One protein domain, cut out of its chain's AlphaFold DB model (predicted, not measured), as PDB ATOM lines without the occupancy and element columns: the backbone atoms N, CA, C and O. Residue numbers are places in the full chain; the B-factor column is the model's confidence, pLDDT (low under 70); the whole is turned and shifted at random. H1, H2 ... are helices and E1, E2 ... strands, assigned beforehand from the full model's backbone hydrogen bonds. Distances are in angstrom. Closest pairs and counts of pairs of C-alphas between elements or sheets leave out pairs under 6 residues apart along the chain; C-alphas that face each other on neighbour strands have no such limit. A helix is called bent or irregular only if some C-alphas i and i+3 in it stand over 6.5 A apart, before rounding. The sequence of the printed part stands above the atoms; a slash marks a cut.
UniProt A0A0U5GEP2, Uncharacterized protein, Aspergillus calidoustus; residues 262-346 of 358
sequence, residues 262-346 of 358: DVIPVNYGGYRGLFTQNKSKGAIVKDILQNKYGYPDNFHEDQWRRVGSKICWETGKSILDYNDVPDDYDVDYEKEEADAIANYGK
ATOM      1  N   ASP A 262     -36.339 -43.709   1.878       93.19
ATOM      2  CA  ASP A 262     -36.191 -43.272   3.277       93.19
ATOM      3  C   ASP A 262     -35.615 -41.857   3.348       93.19
ATOM      4  O   ASP A 262     -35.984 -41.061   4.217       93.19
ATOM      5  N   VAL A 263     -34.771 -41.548   2.366       93.06
ATOM      6  CA  VAL A 263     -34.308 -40.211   2.021       93.06
ATOM      7  C   VAL A 263     -34.709 -39.952   0.577       93.06
ATOM      8  O   VAL A 263     -34.355 -40.719  -0.315       93.06
ATOM      9  N   ILE A 264     -35.469 -38.887   0.341       94.44
ATOM     10  CA  ILE A 264     -35.948 -38.525  -0.991       94.44
ATOM     11  C   ILE A 264     -35.263 -37.230  -1.402       94.44
ATOM     12  O   ILE A 264     -35.583 -36.177  -0.845       94.44
ATOM     13  N   PRO A 265     -34.329 -37.287  -2.357       93.94
ATOM     14  CA  PRO A 265     -33.714 -36.095  -2.896       93.94
ATOM     15  C   PRO A 265     -34.736 -35.358  -3.767       93.94
ATOM     16  O   PRO A 265     -35.311 -35.928  -4.697       93.94
ATOM     17  N   VAL A 266     -35.016 -34.101  -3.426       89.81
ATOM     18  CA  VAL A 266     -36.080 -33.312  -4.053       89.81
ATOM     19  C   VAL A 266     -35.556 -31.995  -4.597       89.81
ATOM     20  O   VAL A 266     -34.806 -31.278  -3.944       89.81
ATOM     21  N   ASN A 267     -35.989 -31.659  -5.806       85.94
ATOM     22  CA  ASN A 267     -35.770 -30.355  -6.415       85.94
ATOM     23  C   ASN A 267     -37.121 -29.656  -6.483       85.94
ATOM     24  O   ASN A 267     -38.040 -30.186  -7.088       85.94
ATOM     25  N   TYR A 268     -37.268 -28.501  -5.859       78.12
ATOM     26  CA  TYR A 268     -38.505 -27.748  -5.827       78.12
ATOM     27  C   TYR A 268     -38.282 -26.333  -6.368       78.12
ATOM     28  O   TYR A 268     -38.142 -25.370  -5.626       78.12
ATOM     29  N   GLY A 269     -38.250 -26.197  -7.695       64.69
ATOM     30  CA  GLY A 269     -38.223 -24.882  -8.347       64.69
ATOM     31  C   GLY A 269     -36.930 -24.095  -8.120       64.69
ATOM     32  O   GLY A 269     -36.982 -22.877  -7.974       64.69
ATOM     33  N   GLY A 270     -35.787 -24.786  -8.078       67.00
ATOM     34  CA  GLY A 270     -34.461 -24.181  -7.899       67.00
ATOM     35  C   GLY A 270     -33.898 -24.313  -6.485       67.00
ATOM     36  O   GLY A 270     -32.692 -24.209  -6.311       67.00
ATOM     37  N   TYR A 271     -34.737 -24.628  -5.498       75.12
ATOM     38  CA  TYR A 271     -34.278 -25.082  -4.190       75.12
ATOM     39  C   TYR A 271     -34.188 -26.602  -4.176       75.12
ATOM     40  O   TYR A 271     -35.052 -27.292  -4.723       75.12
ATOM     41  N   ARG A 272     -33.157 -27.138  -3.536       86.25
ATOM     42  CA  ARG A 272     -32.936 -28.576  -3.432       86.25
ATOM     43  C   ARG A 272     -32.656 -28.940  -1.990       86.25
ATOM     44  O   ARG A 272     -32.122 -28.135  -1.243       86.25
ATOM     45  N   GLY A 273     -33.026 -30.160  -1.630       89.44
ATOM     46  CA  GLY A 273     -32.713 -30.722  -0.326       89.44
ATOM     47  C   GLY A 273     -33.186 -32.159  -0.207       89.44
ATOM     48  O   GLY A 273     -33.679 -32.754  -1.175       89.44
ATOM     49  N   LEU A 274     -33.048 -32.716   0.989       90.12
ATOM     50  CA  LEU A 274     -33.404 -34.098   1.278       90.12
ATOM     51  C   LEU A 274     -34.656 -34.186   2.165       90.12
ATOM     52  O   LEU A 274     -34.685 -33.758   3.320       90.12
ATOM     53  N   PHE A 275     -35.725 -34.801   1.655       88.31
ATOM     54  CA  PHE A 275     -36.889 -35.138   2.474       88.31
ATOM     55  C   PHE A 275     -36.656 -36.459   3.208       88.31
ATOM     56  O   PHE A 275     -36.502 -37.509   2.590       88.31
ATOM     57  N   THR A 276     -36.687 -36.424   4.539       80.81
ATOM     58  CA  THR A 276     -36.626 -37.621   5.388       80.81
ATOM     59  C   THR A 276     -38.028 -38.071   5.808       80.81
ATOM     60  O   THR A 276     -38.940 -37.254   5.959       80.81
ATOM     61  N   GLN A 277     -38.222 -39.379   6.019       64.25
ATOM     62  CA  GLN A 277     -39.537 -39.966   6.350       64.25
ATOM     63  C   GLN A 277     -40.195 -39.432   7.625       64.25
ATOM     64  O   GLN A 277     -41.417 -39.468   7.741       64.25
ATOM     65  N   ASN A 278     -39.413 -38.895   8.562       58.28
ATOM     66  CA  ASN A 278     -39.952 -38.307   9.787       58.28
ATOM     67  C   ASN A 278     -40.753 -37.018   9.523       58.28
ATOM     68  O   ASN A 278     -41.424 -36.516  10.424       58.28
ATOM     69  N   LYS A 279     -40.699 -36.476   8.298       62.53
ATOM     70  CA  LYS A 279     -41.469 -35.309   7.867       62.53
ATOM     71  C   LYS A 279     -42.613 -35.761   6.953       62.53
ATOM     72  O   LYS A 279     -42.405 -36.518   6.005       62.53
ATOM     73  N   SER A 280     -43.813 -35.218   7.174       73.38
ATOM     74  CA  SER A 280     -45.010 -35.480   6.351       73.38
ATOM     75  C   SER A 280     -44.778 -35.273   4.844       73.38
ATOM     76  O   SER A 280     -45.394 -35.964   4.036       73.38
ATOM     77  N   LYS A 281     -43.836 -34.389   4.468       79.62
ATOM     78  CA  LYS A 281     -43.427 -34.126   3.076       79.62
ATOM     79  C   LYS A 281     -42.936 -35.387   2.357       79.62
ATOM     80  O   LYS A 281     -43.377 -35.681   1.249       79.62
ATOM     81  N   GLY A 282     -42.031 -36.137   2.992       85.50
ATOM     82  CA  GLY A 282     -41.386 -37.302   2.384       85.50
ATOM     83  C   GLY A 282     -42.375 -38.433   2.116       85.50
ATOM     84  O   GLY A 282     -42.332 -39.046   1.055       85.50
ATOM     85  N   ALA A 283     -43.322 -38.659   3.028       88.44
ATOM     86  CA  ALA A 283     -44.340 -39.696   2.869       88.44
ATOM     87  C   ALA A 283     -45.240 -39.460   1.641       88.44
ATOM     88  O   ALA A 283     -45.513 -40.402   0.903       88.44
ATOM     89  N   ILE A 284     -45.647 -38.210   1.385       88.19
ATOM     90  CA  ILE A 284     -46.483 -37.853   0.224       88.19
ATOM     91  C   ILE A 284     -45.719 -38.088  -1.083       88.19
ATOM     92  O   ILE A 284     -46.223 -38.749  -1.988       88.19
ATOM     93  N   VAL A 285     -44.483 -37.584  -1.181       90.62
ATOM     94  CA  VAL A 285     -43.668 -37.760  -2.394       90.62
ATOM     95  C   VAL A 285     -43.346 -39.238  -2.628       90.62
ATOM     96  O   VAL A 285     -43.415 -39.700  -3.768       90.62
ATOM     97  N   LYS A 286     -43.061 -40.000  -1.562       93.75
ATOM     98  CA  LYS A 286     -42.857 -41.453  -1.627       93.75
ATOM     99  C   LYS A 286     -44.073 -42.166  -2.204       93.75
ATOM    100  O   LYS A 286     -43.917 -42.953  -3.134       93.75
ATOM    101  N   ASP A 287     -45.260 -41.868  -1.683       91.06
ATOM    102  CA  ASP A 287     -46.514 -42.464  -2.145       91.06
ATOM    103  C   ASP A 287     -46.745 -42.187  -3.637       91.06
ATOM    104  O   ASP A 287     -46.986 -43.111  -4.411       91.06
ATOM    105  N   ILE A 288     -46.547 -40.939  -4.073       91.56
ATOM    106  CA  ILE A 288     -46.665 -40.550  -5.483       91.56
ATOM    107  C   ILE A 288     -45.655 -41.312  -6.356       91.56
ATOM    108  O   ILE A 288     -46.033 -41.879  -7.385       91.56
ATOM    109  N   LEU A 289     -44.378 -41.349  -5.964       94.19
ATOM    110  CA  LEU A 289     -43.327 -42.060  -6.700       94.19
ATOM    111  C   LEU A 289     -43.649 -43.551  -6.853       94.19
ATOM    112  O   LEU A 289     -43.497 -44.101  -7.945       94.19
ATOM    113  N   GLN A 290     -44.117 -44.198  -5.784       94.88
ATOM    114  CA  GLN A 290     -44.402 -45.632  -5.771       94.88
ATOM    115  C   GLN A 290     -45.714 -45.966  -6.494       94.88
ATOM    116  O   GLN A 290     -45.722 -46.796  -7.401       94.88
ATOM    117  N   ASN A 291     -46.813 -45.292  -6.155       92.94
ATOM    118  CA  ASN A 291     -48.152 -45.655  -6.624       92.94
ATOM    119  C   ASN A 291     -48.505 -45.067  -7.993       92.94
ATOM    120  O   ASN A 291     -49.236 -45.699  -8.756       92.94
ATOM    121  N   LYS A 292     -48.016 -43.861  -8.320       92.44
ATOM    122  CA  LYS A 292     -48.332 -43.181  -9.591       92.44
ATOM    123  C   LYS A 292     -47.247 -43.379 -10.642       92.44
ATOM    124  O   LYS A 292     -47.570 -43.534 -11.818       92.44
ATOM    125  N   TYR A 293     -45.980 -43.387 -10.228       93.00
ATOM    126  CA  TYR A 293     -44.846 -43.509 -11.148       93.00
ATOM    127  C   TYR A 293     -44.151 -44.869 -11.103       93.00
ATOM    128  O   TYR A 293     -43.223 -45.063 -11.877       93.00
ATOM    129  N   GLY A 294     -44.588 -45.818 -10.269       95.06
ATOM    130  CA  GLY A 294     -44.109 -47.203 -10.306       95.06
ATOM    131  C   GLY A 294     -42.681 -47.414  -9.794       95.06
ATOM    132  O   GLY A 294     -42.049 -48.411 -10.146       95.06
ATOM    133  N   TYR A 295     -42.137 -46.490  -8.997       96.25
ATOM    134  CA  TYR A 295     -40.796 -46.634  -8.429       96.25
ATOM    135  C   TYR A 295     -40.721 -47.804  -7.418       96.25
ATOM    136  O   TYR A 295     -41.618 -47.919  -6.580       96.25
ATOM    137  N   PRO A 296     -39.645 -48.625  -7.398       94.75
ATOM    138  CA  PRO A 296     -38.468 -48.567  -8.276       94.75
ATOM    139  C   PRO A 296     -38.576 -49.405  -9.564       94.75
ATOM    140  O   PRO A 296     -37.895 -49.075 -10.538       94.75
ATOM    141  N   ASP A 297     -39.391 -50.465  -9.572       92.62
ATOM    142  CA  ASP A 297     -39.314 -51.548 -10.568       92.62
ATOM    143  C   ASP A 297     -39.894 -51.172 -11.938       92.62
ATOM    144  O   ASP A 297     -39.317 -51.500 -12.970       92.62
ATOM    145  N   ASN A 298     -41.018 -50.451 -11.959       93.38
ATOM    146  CA  ASN A 298     -41.706 -50.016 -13.180       93.38
ATOM    147  C   ASN A 298     -41.665 -48.491 -13.299       93.38
ATOM    148  O   ASN A 298     -42.666 -47.851 -13.623       93.38
ATOM    149  N   PHE A 299     -40.518 -47.899 -12.958       95.38
ATOM    150  CA  PHE A 299     -40.436 -46.459 -12.797       95.38
ATOM    151  C   PHE A 299     -40.613 -45.713 -14.123       95.38
ATOM    152  O   PHE A 299     -39.787 -45.821 -15.029       95.38
ATOM    153  N   HIS A 300     -41.661 -44.899 -14.214       90.19
ATOM    154  CA  HIS A 300     -41.937 -44.013 -15.340       90.19
ATOM    155  C   HIS A 300     -41.049 -42.759 -15.280       90.19
ATOM    156  O   HIS A 300     -41.537 -41.638 -15.110       90.19
ATOM    157  N   GLU A 301     -39.736 -42.953 -15.413       89.31
ATOM    158  CA  GLU A 301     -38.717 -41.912 -15.234       89.31
ATOM    159  C   GLU A 301     -38.967 -40.677 -16.110       89.31
ATOM    160  O   GLU A 301     -38.938 -39.558 -15.605       89.31
ATOM    161  N   ASP A 302     -39.297 -40.859 -17.390       84.75
ATOM    162  CA  ASP A 302     -39.564 -39.745 -18.308       84.75
ATOM    163  C   ASP A 302     -40.772 -38.901 -17.892       84.75
ATOM    164  O   ASP A 302     -40.807 -37.698 -18.150       84.75
ATOM    165  N   GLN A 303     -41.778 -39.516 -17.263       85.44
ATOM    166  CA  GLN A 303     -42.930 -38.785 -16.741       85.44
ATOM    167  C   GLN A 303     -42.541 -38.047 -15.462       85.44
ATOM    168  O   GLN A 303     -42.817 -36.855 -15.343       85.44
ATOM    169  N   TRP A 304     -41.842 -38.718 -14.540       89.50
ATOM    170  CA  TRP A 304     -41.348 -38.091 -13.317       89.50
ATOM    171  C   TRP A 304     -40.416 -36.913 -13.613       89.50
ATOM    172  O   TRP A 304     -40.551 -35.857 -13.007       89.50
ATOM    173  N   ARG A 305     -39.525 -37.031 -14.597       84.38
ATOM    174  CA  ARG A 305     -38.611 -35.952 -14.987       84.38
ATOM    175  C   ARG A 305     -39.346 -34.681 -15.429       84.38
ATOM    176  O   ARG A 305     -38.842 -33.587 -15.198       84.38
ATOM    177  N   ARG A 306     -40.546 -34.814 -16.008       79.75
ATOM    178  CA  ARG A 306     -41.368 -33.681 -16.475       79.75
ATOM    179  C   ARG A 306     -42.077 -32.940 -15.348       79.75
ATOM    180  O   ARG A 306     -42.252 -31.735 -15.443       79.75
ATOM    181  N   VAL A 307     -42.518 -33.641 -14.304       81.62
ATOM    182  CA  VAL A 307     -43.417 -33.053 -13.288       81.62
ATOM    183  C   VAL A 307     -42.906 -33.161 -11.853       81.62
ATOM    184  O   VAL A 307     -43.443 -32.512 -10.960       81.62
ATOM    185  N   GLY A 308     -41.856 -33.944 -11.617       85.12
ATOM    186  CA  GLY A 308     -41.338 -34.279 -10.294       85.12
ATOM    187  C   GLY A 308     -40.899 -33.053  -9.511       85.12
ATOM    188  O   GLY A 308     -41.286 -32.909  -8.352       85.12
ATOM    189  N   SER A 309     -40.195 -32.112 -10.154       83.69
ATOM    190  CA  SER A 309     -39.735 -30.908  -9.457       83.69
ATOM    191  C   SER A 309     -40.893 -30.032  -8.978       83.69
ATOM    192  O   SER A 309     -40.886 -29.470  -7.885       83.69
ATOM    193  N   LYS A 310     -41.952 -29.972  -9.784       80.62
ATOM    194  CA  LYS A 310     -43.169 -29.233  -9.463       80.62
ATOM    195  C   LYS A 310     -43.980 -29.912  -8.363       80.62
ATOM    196  O   LYS A 310     -44.411 -29.237  -7.437       80.62
ATOM    197  N   ILE A 311     -44.133 -31.237  -8.414       84.94
ATOM    198  CA  ILE A 311     -44.771 -32.017  -7.340       84.94
ATOM    199  C   ILE A 311     -44.034 -31.798  -6.015       84.94
ATOM    200  O   ILE A 311     -44.673 -31.579  -4.985       84.94
ATOM    201  N   CYS A 312     -42.699 -31.807  -6.033       85.62
ATOM    202  CA  CYS A 312     -41.893 -31.551  -4.843       85.62
ATOM    203  C   CYS A 312     -42.098 -30.126  -4.312       85.62
ATOM    204  O   CYS A 312     -42.266 -29.950  -3.105       85.62
ATOM    205  N   TRP A 313     -42.146 -29.125  -5.199       83.00
ATOM    206  CA  TRP A 313     -42.436 -27.735  -4.835       83.00
ATOM    207  C   TRP A 313     -43.795 -27.560  -4.195       83.00
ATOM    208  O   TRP A 313     -43.882 -27.021  -3.095       83.00
ATOM    209  N   GLU A 314     -44.842 -28.065  -4.831       79.19
ATOM    210  CA  GLU A 314     -46.191 -27.946  -4.298       79.19
ATOM    211  C   GLU A 314     -46.330 -28.716  -2.985       79.19
ATOM    212  O   GLU A 314     -46.895 -28.178  -2.047       79.19
ATOM    213  N   THR A 315     -45.731 -29.903  -2.846       80.00
ATOM    214  CA  THR A 315     -45.708 -30.628  -1.559       80.00
ATOM    215  C   THR A 315     -44.961 -29.845  -0.475       80.00
ATOM    216  O   THR A 315     -45.361 -29.807   0.689       80.00
ATOM    217  N   GLY A 316     -43.851 -29.202  -0.843       75.69
ATOM    218  CA  GLY A 316     -43.071 -28.363   0.057       75.69
ATOM    219  C   GLY A 316     -43.847 -27.135   0.528       75.69
ATOM    220  O   GLY A 316     -43.832 -26.842   1.728       75.69
ATOM    221  N   LYS A 317     -44.522 -26.464  -0.410       75.31
ATOM    222  CA  LYS A 317     -45.302 -25.238  -0.233       75.31
ATOM    223  C   LYS A 317     -46.634 -25.481   0.468       75.31
ATOM    224  O   LYS A 317     -46.968 -24.749   1.388       75.31
ATOM    225  N   SER A 318     -47.373 -26.518   0.091       68.56
ATOM    226  CA  SER A 318     -48.679 -26.859   0.657       68.56
ATOM    227  C   SER A 318     -48.611 -27.080   2.170       68.56
ATOM    228  O   SER A 318     -49.529 -26.722   2.897       68.56
ATOM    229  N   ILE A 319     -47.471 -27.565   2.662       60.03
ATOM    230  CA  ILE A 319     -47.199 -27.750   4.091       60.03
ATOM    231  C   ILE A 319     -46.820 -26.440   4.796       60.03
ATOM    232  O   ILE A 319     -47.100 -26.299   5.984       60.03
ATOM    233  N   LEU A 320     -46.219 -25.478   4.089       63.16
ATOM    234  CA  LEU A 320     -46.001 -24.124   4.618       63.16
ATOM    235  C   LEU A 320     -47.312 -23.320   4.647       63.16
ATOM    236  O   LEU A 320     -47.555 -22.574   5.593       63.16
ATOM    237  N   ASP A 321     -48.167 -23.530   3.645       67.88
ATOM    238  CA  ASP A 321     -49.394 -22.763   3.415       67.88
ATOM    239  C   ASP A 321     -50.673 -23.444   3.960       67.88
ATOM    240  O   ASP A 321     -51.752 -22.862   3.866       67.88
ATOM    241  N   TYR A 322     -50.576 -24.657   4.524       61.06
ATOM    242  CA  TYR A 322     -51.698 -25.516   4.963       61.06
ATOM    243  C   TYR A 322     -52.775 -25.789   3.886       61.06
ATOM    244  O   TYR A 322     -53.962 -25.875   4.203       61.06
ATOM    245  N   ASN A 323     -52.382 -25.937   2.619       61.47
ATOM    246  CA  ASN A 323     -53.298 -26.205   1.497       61.47
ATOM    247  C   ASN A 323     -53.135 -27.629   0.935       61.47
ATOM    248  O   ASN A 323     -52.172 -28.317   1.259       61.47
ATOM    249  N   ASP A 324     -54.060 -28.065   0.075       59.06
ATOM    250  CA  ASP A 324     -53.948 -29.324  -0.677       59.06
ATOM    251  C   ASP A 324     -53.092 -29.147  -1.946       59.06
ATOM    252  O   ASP A 324     -53.043 -28.065  -2.536       59.06
ATOM    253  N   VAL A 325     -52.415 -30.217  -2.378       54.44
ATOM    254  CA  VAL A 325     -51.616 -30.252  -3.616       54.44
ATOM    255  C   VAL A 325     -52.552 -30.475  -4.817       54.44
ATOM    256  O   VAL A 325     -53.282 -31.462  -4.808       54.44
ATOM    257  N   PRO A 326     -52.552 -29.614  -5.853       54.19
ATOM    258  CA  PRO A 326     -53.402 -29.804  -7.034       54.19
ATOM    259  C   PRO A 326     -53.062 -31.062  -7.859       54.19
ATOM    260  O   PRO A 326     -51.892 -31.424  -8.002       54.19
ATOM    261  N   ASP A 327     -54.092 -31.690  -8.438       47.00
ATOM    262  CA  ASP A 327     -54.020 -33.008  -9.095       47.00
ATOM    263  C   ASP A 327     -53.437 -32.998 -10.528       47.00
ATOM    264  O   ASP A 327     -52.929 -34.027 -10.997       47.00
ATOM    265  N   ASP A 328     -53.490 -31.865 -11.236       48.44
ATOM    266  CA  ASP A 328     -53.088 -31.721 -12.636       48.44
ATOM    267  C   ASP A 328     -52.115 -30.554 -12.854       48.44
ATOM    268  O   ASP A 328     -52.392 -29.399 -12.544       48.44
ATOM    269  N   TYR A 329     -50.933 -30.837 -13.409       51.59
ATOM    270  CA  TYR A 329     -49.939 -29.791 -13.626       51.59
ATOM    271  C   TYR A 329     -49.041 -30.027 -14.845       51.59
ATOM    272  O   TYR A 329     -48.468 -31.099 -15.010       51.59
ATOM    273  N   ASP A 330     -48.882 -28.965 -15.645       43.72
ATOM    274  CA  ASP A 330     -48.134 -28.932 -16.913       43.72
ATOM    275  C   ASP A 330     -46.795 -28.165 -16.778       43.72
ATOM    276  O   ASP A 330     -46.715 -27.201 -16.000       43.72
ATOM    277  N   VAL A 331     -45.746 -28.605 -17.484       51.41
ATOM    278  CA  VAL A 331     -44.379 -28.032 -17.489       51.41
ATOM    279  C   VAL A 331     -43.847 -28.003 -18.927       51.41
ATOM    280  O   VAL A 331     -43.947 -28.998 -19.643       51.41
ATOM    281  N   ASP A 332     -43.258 -26.875 -19.336       59.31
ATOM    282  CA  ASP A 332     -42.715 -26.655 -20.685       59.31
ATOM    283  C   ASP A 332     -41.262 -27.153 -20.799       59.31
ATOM    284  O   ASP A 332     -40.313 -26.504 -20.356       59.31
ATOM    285  N   TYR A 333     -41.118 -28.340 -21.386       54.69
ATOM    286  CA  TYR A 333     -39.865 -29.083 -21.528       54.69
ATOM    287  C   TYR A 333     -38.829 -28.393 -22.426       54.69
ATOM    288  O   TYR A 333     -37.639 -28.389 -22.111       54.69
ATOM    289  N   GLU A 334     -39.269 -27.816 -23.545       62.72
ATOM    290  CA  GLU A 334     -38.359 -27.256 -24.555       62.72
ATOM    291  C   GLU A 334     -37.584 -26.064 -23.990       62.72
ATOM    292  O   GLU A 334     -36.439 -25.808 -24.365       62.72
ATOM    293  N   LYS A 335     -38.195 -25.371 -23.029       65.81
ATOM    294  CA  LYS A 335     -37.589 -24.255 -22.320       65.81
ATOM    295  C   LYS A 335     -36.464 -24.687 -21.373       65.81
ATOM    296  O   LYS A 335     -35.404 -24.070 -21.400       65.81
ATOM    297  N   GLU A 336     -36.652 -25.743 -20.576       54.41
ATOM    298  CA  GLU A 336     -35.609 -26.206 -19.640       54.41
ATOM    299  C   GLU A 336     -34.363 -26.733 -20.373       54.41
ATOM    300  O   GLU A 336     -33.236 -26.461 -19.958       54.41
ATOM    301  N   GLU A 337     -34.541 -27.463 -21.479       58.16
ATOM    302  CA  GLU A 337     -33.418 -27.968 -22.285       58.16
ATOM    303  C   GLU A 337     -32.670 -26.832 -23.002       58.16
ATOM    304  O   GLU A 337     -31.436 -26.829 -23.055       58.16
ATOM    305  N   ALA A 338     -33.397 -25.829 -23.506       67.56
ATOM    306  CA  ALA A 338     -32.792 -24.643 -24.102       67.56
ATOM    307  C   ALA A 338     -31.970 -23.836 -23.082       67.56
ATOM    308  O   ALA A 338     -30.853 -23.420 -23.402       67.56
ATOM    309  N   ASP A 339     -32.478 -23.665 -21.858       55.91
ATOM    310  CA  ASP A 339     -31.771 -22.974 -20.774       55.91
ATOM    311  C   ASP A 339     -30.487 -23.724 -20.374       55.91
ATOM    312  O   ASP A 339     -29.448 -23.100 -20.142       55.91
ATOM    313  N   ALA A 340     -30.511 -25.059 -20.358       51.97
ATOM    314  CA  ALA A 340     -29.326 -25.874 -20.092       51.97
ATOM    315  C   ALA A 340     -28.243 -25.699 -21.168       51.97
ATOM    316  O   ALA A 340     -27.077 -25.458 -20.852       51.97
ATOM    317  N   ILE A 341     -28.634 -25.765 -22.446       62.09
ATOM    318  CA  ILE A 341     -27.707 -25.599 -23.574       62.09
ATOM    319  C   ILE A 341     -27.105 -24.192 -23.589       62.09
ATOM    320  O   ILE A 341     -25.910 -24.031 -23.846       62.09
ATOM    321  N   ALA A 342     -27.926 -23.175 -23.319       68.00
ATOM    322  CA  ALA A 342     -27.508 -21.780 -23.335       68.00
ATOM    323  C   ALA A 342     -26.483 -21.456 -22.241       68.00
ATOM    324  O   ALA A 342     -25.559 -20.682 -22.492       68.00
ATOM    325  N   ASN A 343     -26.632 -22.044 -21.053       50.75
ATOM    326  CA  ASN A 343     -25.787 -21.728 -19.904       50.75
ATOM    327  C   ASN A 343     -24.550 -22.635 -19.786       50.75
ATOM    328  O   ASN A 343     -23.511 -22.168 -19.327       50.75
ATOM    329  N   TYR A 344     -24.636 -23.898 -20.222       53.22
ATOM    330  CA  TYR A 344     -23.631 -24.919 -19.883       53.22
ATOM    331  C   TYR A 344     -23.096 -25.716 -21.085       53.22
ATOM    332  O   TYR A 344     -22.254 -26.599 -20.930       53.22
ATOM    333  N   GLY A 345     -23.530 -25.396 -22.309       62.62
ATOM    334  CA  GLY A 345     -23.103 -26.097 -23.520       62.62
ATOM    335  C   GLY A 345     -23.885 -27.388 -23.785       62.62
ATOM    336  O   GLY A 345     -24.974 -27.608 -23.264       62.62
ATOM    337  N   LYS A 346     -23.376 -28.235 -24.687       48.94
ATOM    338  CA  LYS A 346     -24.132 -29.393 -25.185       48.94
ATOM    339  C   LYS A 346     -24.145 -30.515 -24.127       48.94
ATOM    340  O   LYS A 346     -23.064 -30.990 -23.783       48.94
TER     341      LYS A 346
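What this domain is: This is residues 262 to 346 of the 358 residues of an uncharacterized protein of Aspergillus calidoustus (UniProt A0A0U5GEP2). A small two-stranded antiparallel hairpin, E1 and E2, lies over a helical hairpin of H1 and H2, with the long, kinked H2 in the middle and E1 nearer to it than E2. A long link then leads away from the far end of H2 to H3, a helix set off to one side, whose residues 339 to 344 stick out, with Gly 345 after them. The 85 printed residues hold two named strands followed by three named helices, in the order E1, E2, H1, H2, H3, and the class is mixed, helices and strands. The whole is compact, with a radius of gyration of the C-alphas of 13.8 A, and spans 39 by 32 by 24 A.

Where its parts are: E1 is residues 263 to 268 and begins with C-alpha 263 at (-34.308, -40.211, 2.021); it is 15.3 A long from first to last C-alpha. E2, residues 271 to 276, is 16.0 A long. H1, residues 280 to 292, measures 18.0 A. H2, residues 301 to 321, measures 28.8 A and begins with C-alpha 301 at (-38.717, -41.912, -15.234). H2 is irregular, with C-alphas 306 and 309 7.7 A apart, and has a kink of 49 degrees near residue 308. H3, residues 333 to 344, is 16.8 A long and ends with C-alpha 344 at (-23.631, -24.919, -19.883).

How they stand to each other: E1 and E2 form a hairpin, antiparallel with 155 degrees between their directions; N 264 and O 275 are 2.8 A apart and N 273 and O 266 3.1 A, both within hydrogen-bond range. The closest C-alphas of E1 and H2 are those of Tyr 268 and Trp 313, 4.1 A apart. E2 and H2 are near each other, with 7 pairs of C-alphas within 10 A. The closest C-alphas of E2 and H1 are those of Phe 275 and Gly 282, 5.0 A apart. H1 and H2 form a helical hairpin: they touch, closest at the C-alphas of Lys 281 and Thr 315, 6.2 A apart, and run opposite ways at a shallow tilt of 28 degrees. H2 and H3 are close but not clearly touching, with the closest C-alphas, those of Arg 306 and Tyr 333, 7.0 A apart, and their lines are about perpendicular at 88 degrees. H3 is apart from E1, E2 and H1. In H1 and H3 every O i to N i+4 pair is within hydrogen-bond range; in H2 12 of 17 are.

The domain as a whole: The two C-alphas farthest apart, those of Tyr 322 and Lys 346, are 41.0 A from each other. The printed part has no cut. The link from H2 to H3, 11 residues, is long. Residues 339 to 345, of which 339 to 344 belong to H3, stand free. The mean pLDDT of the printed part is 75.7, and residues 269 to 270, 277 to 279 and 318 to 346 are under 70.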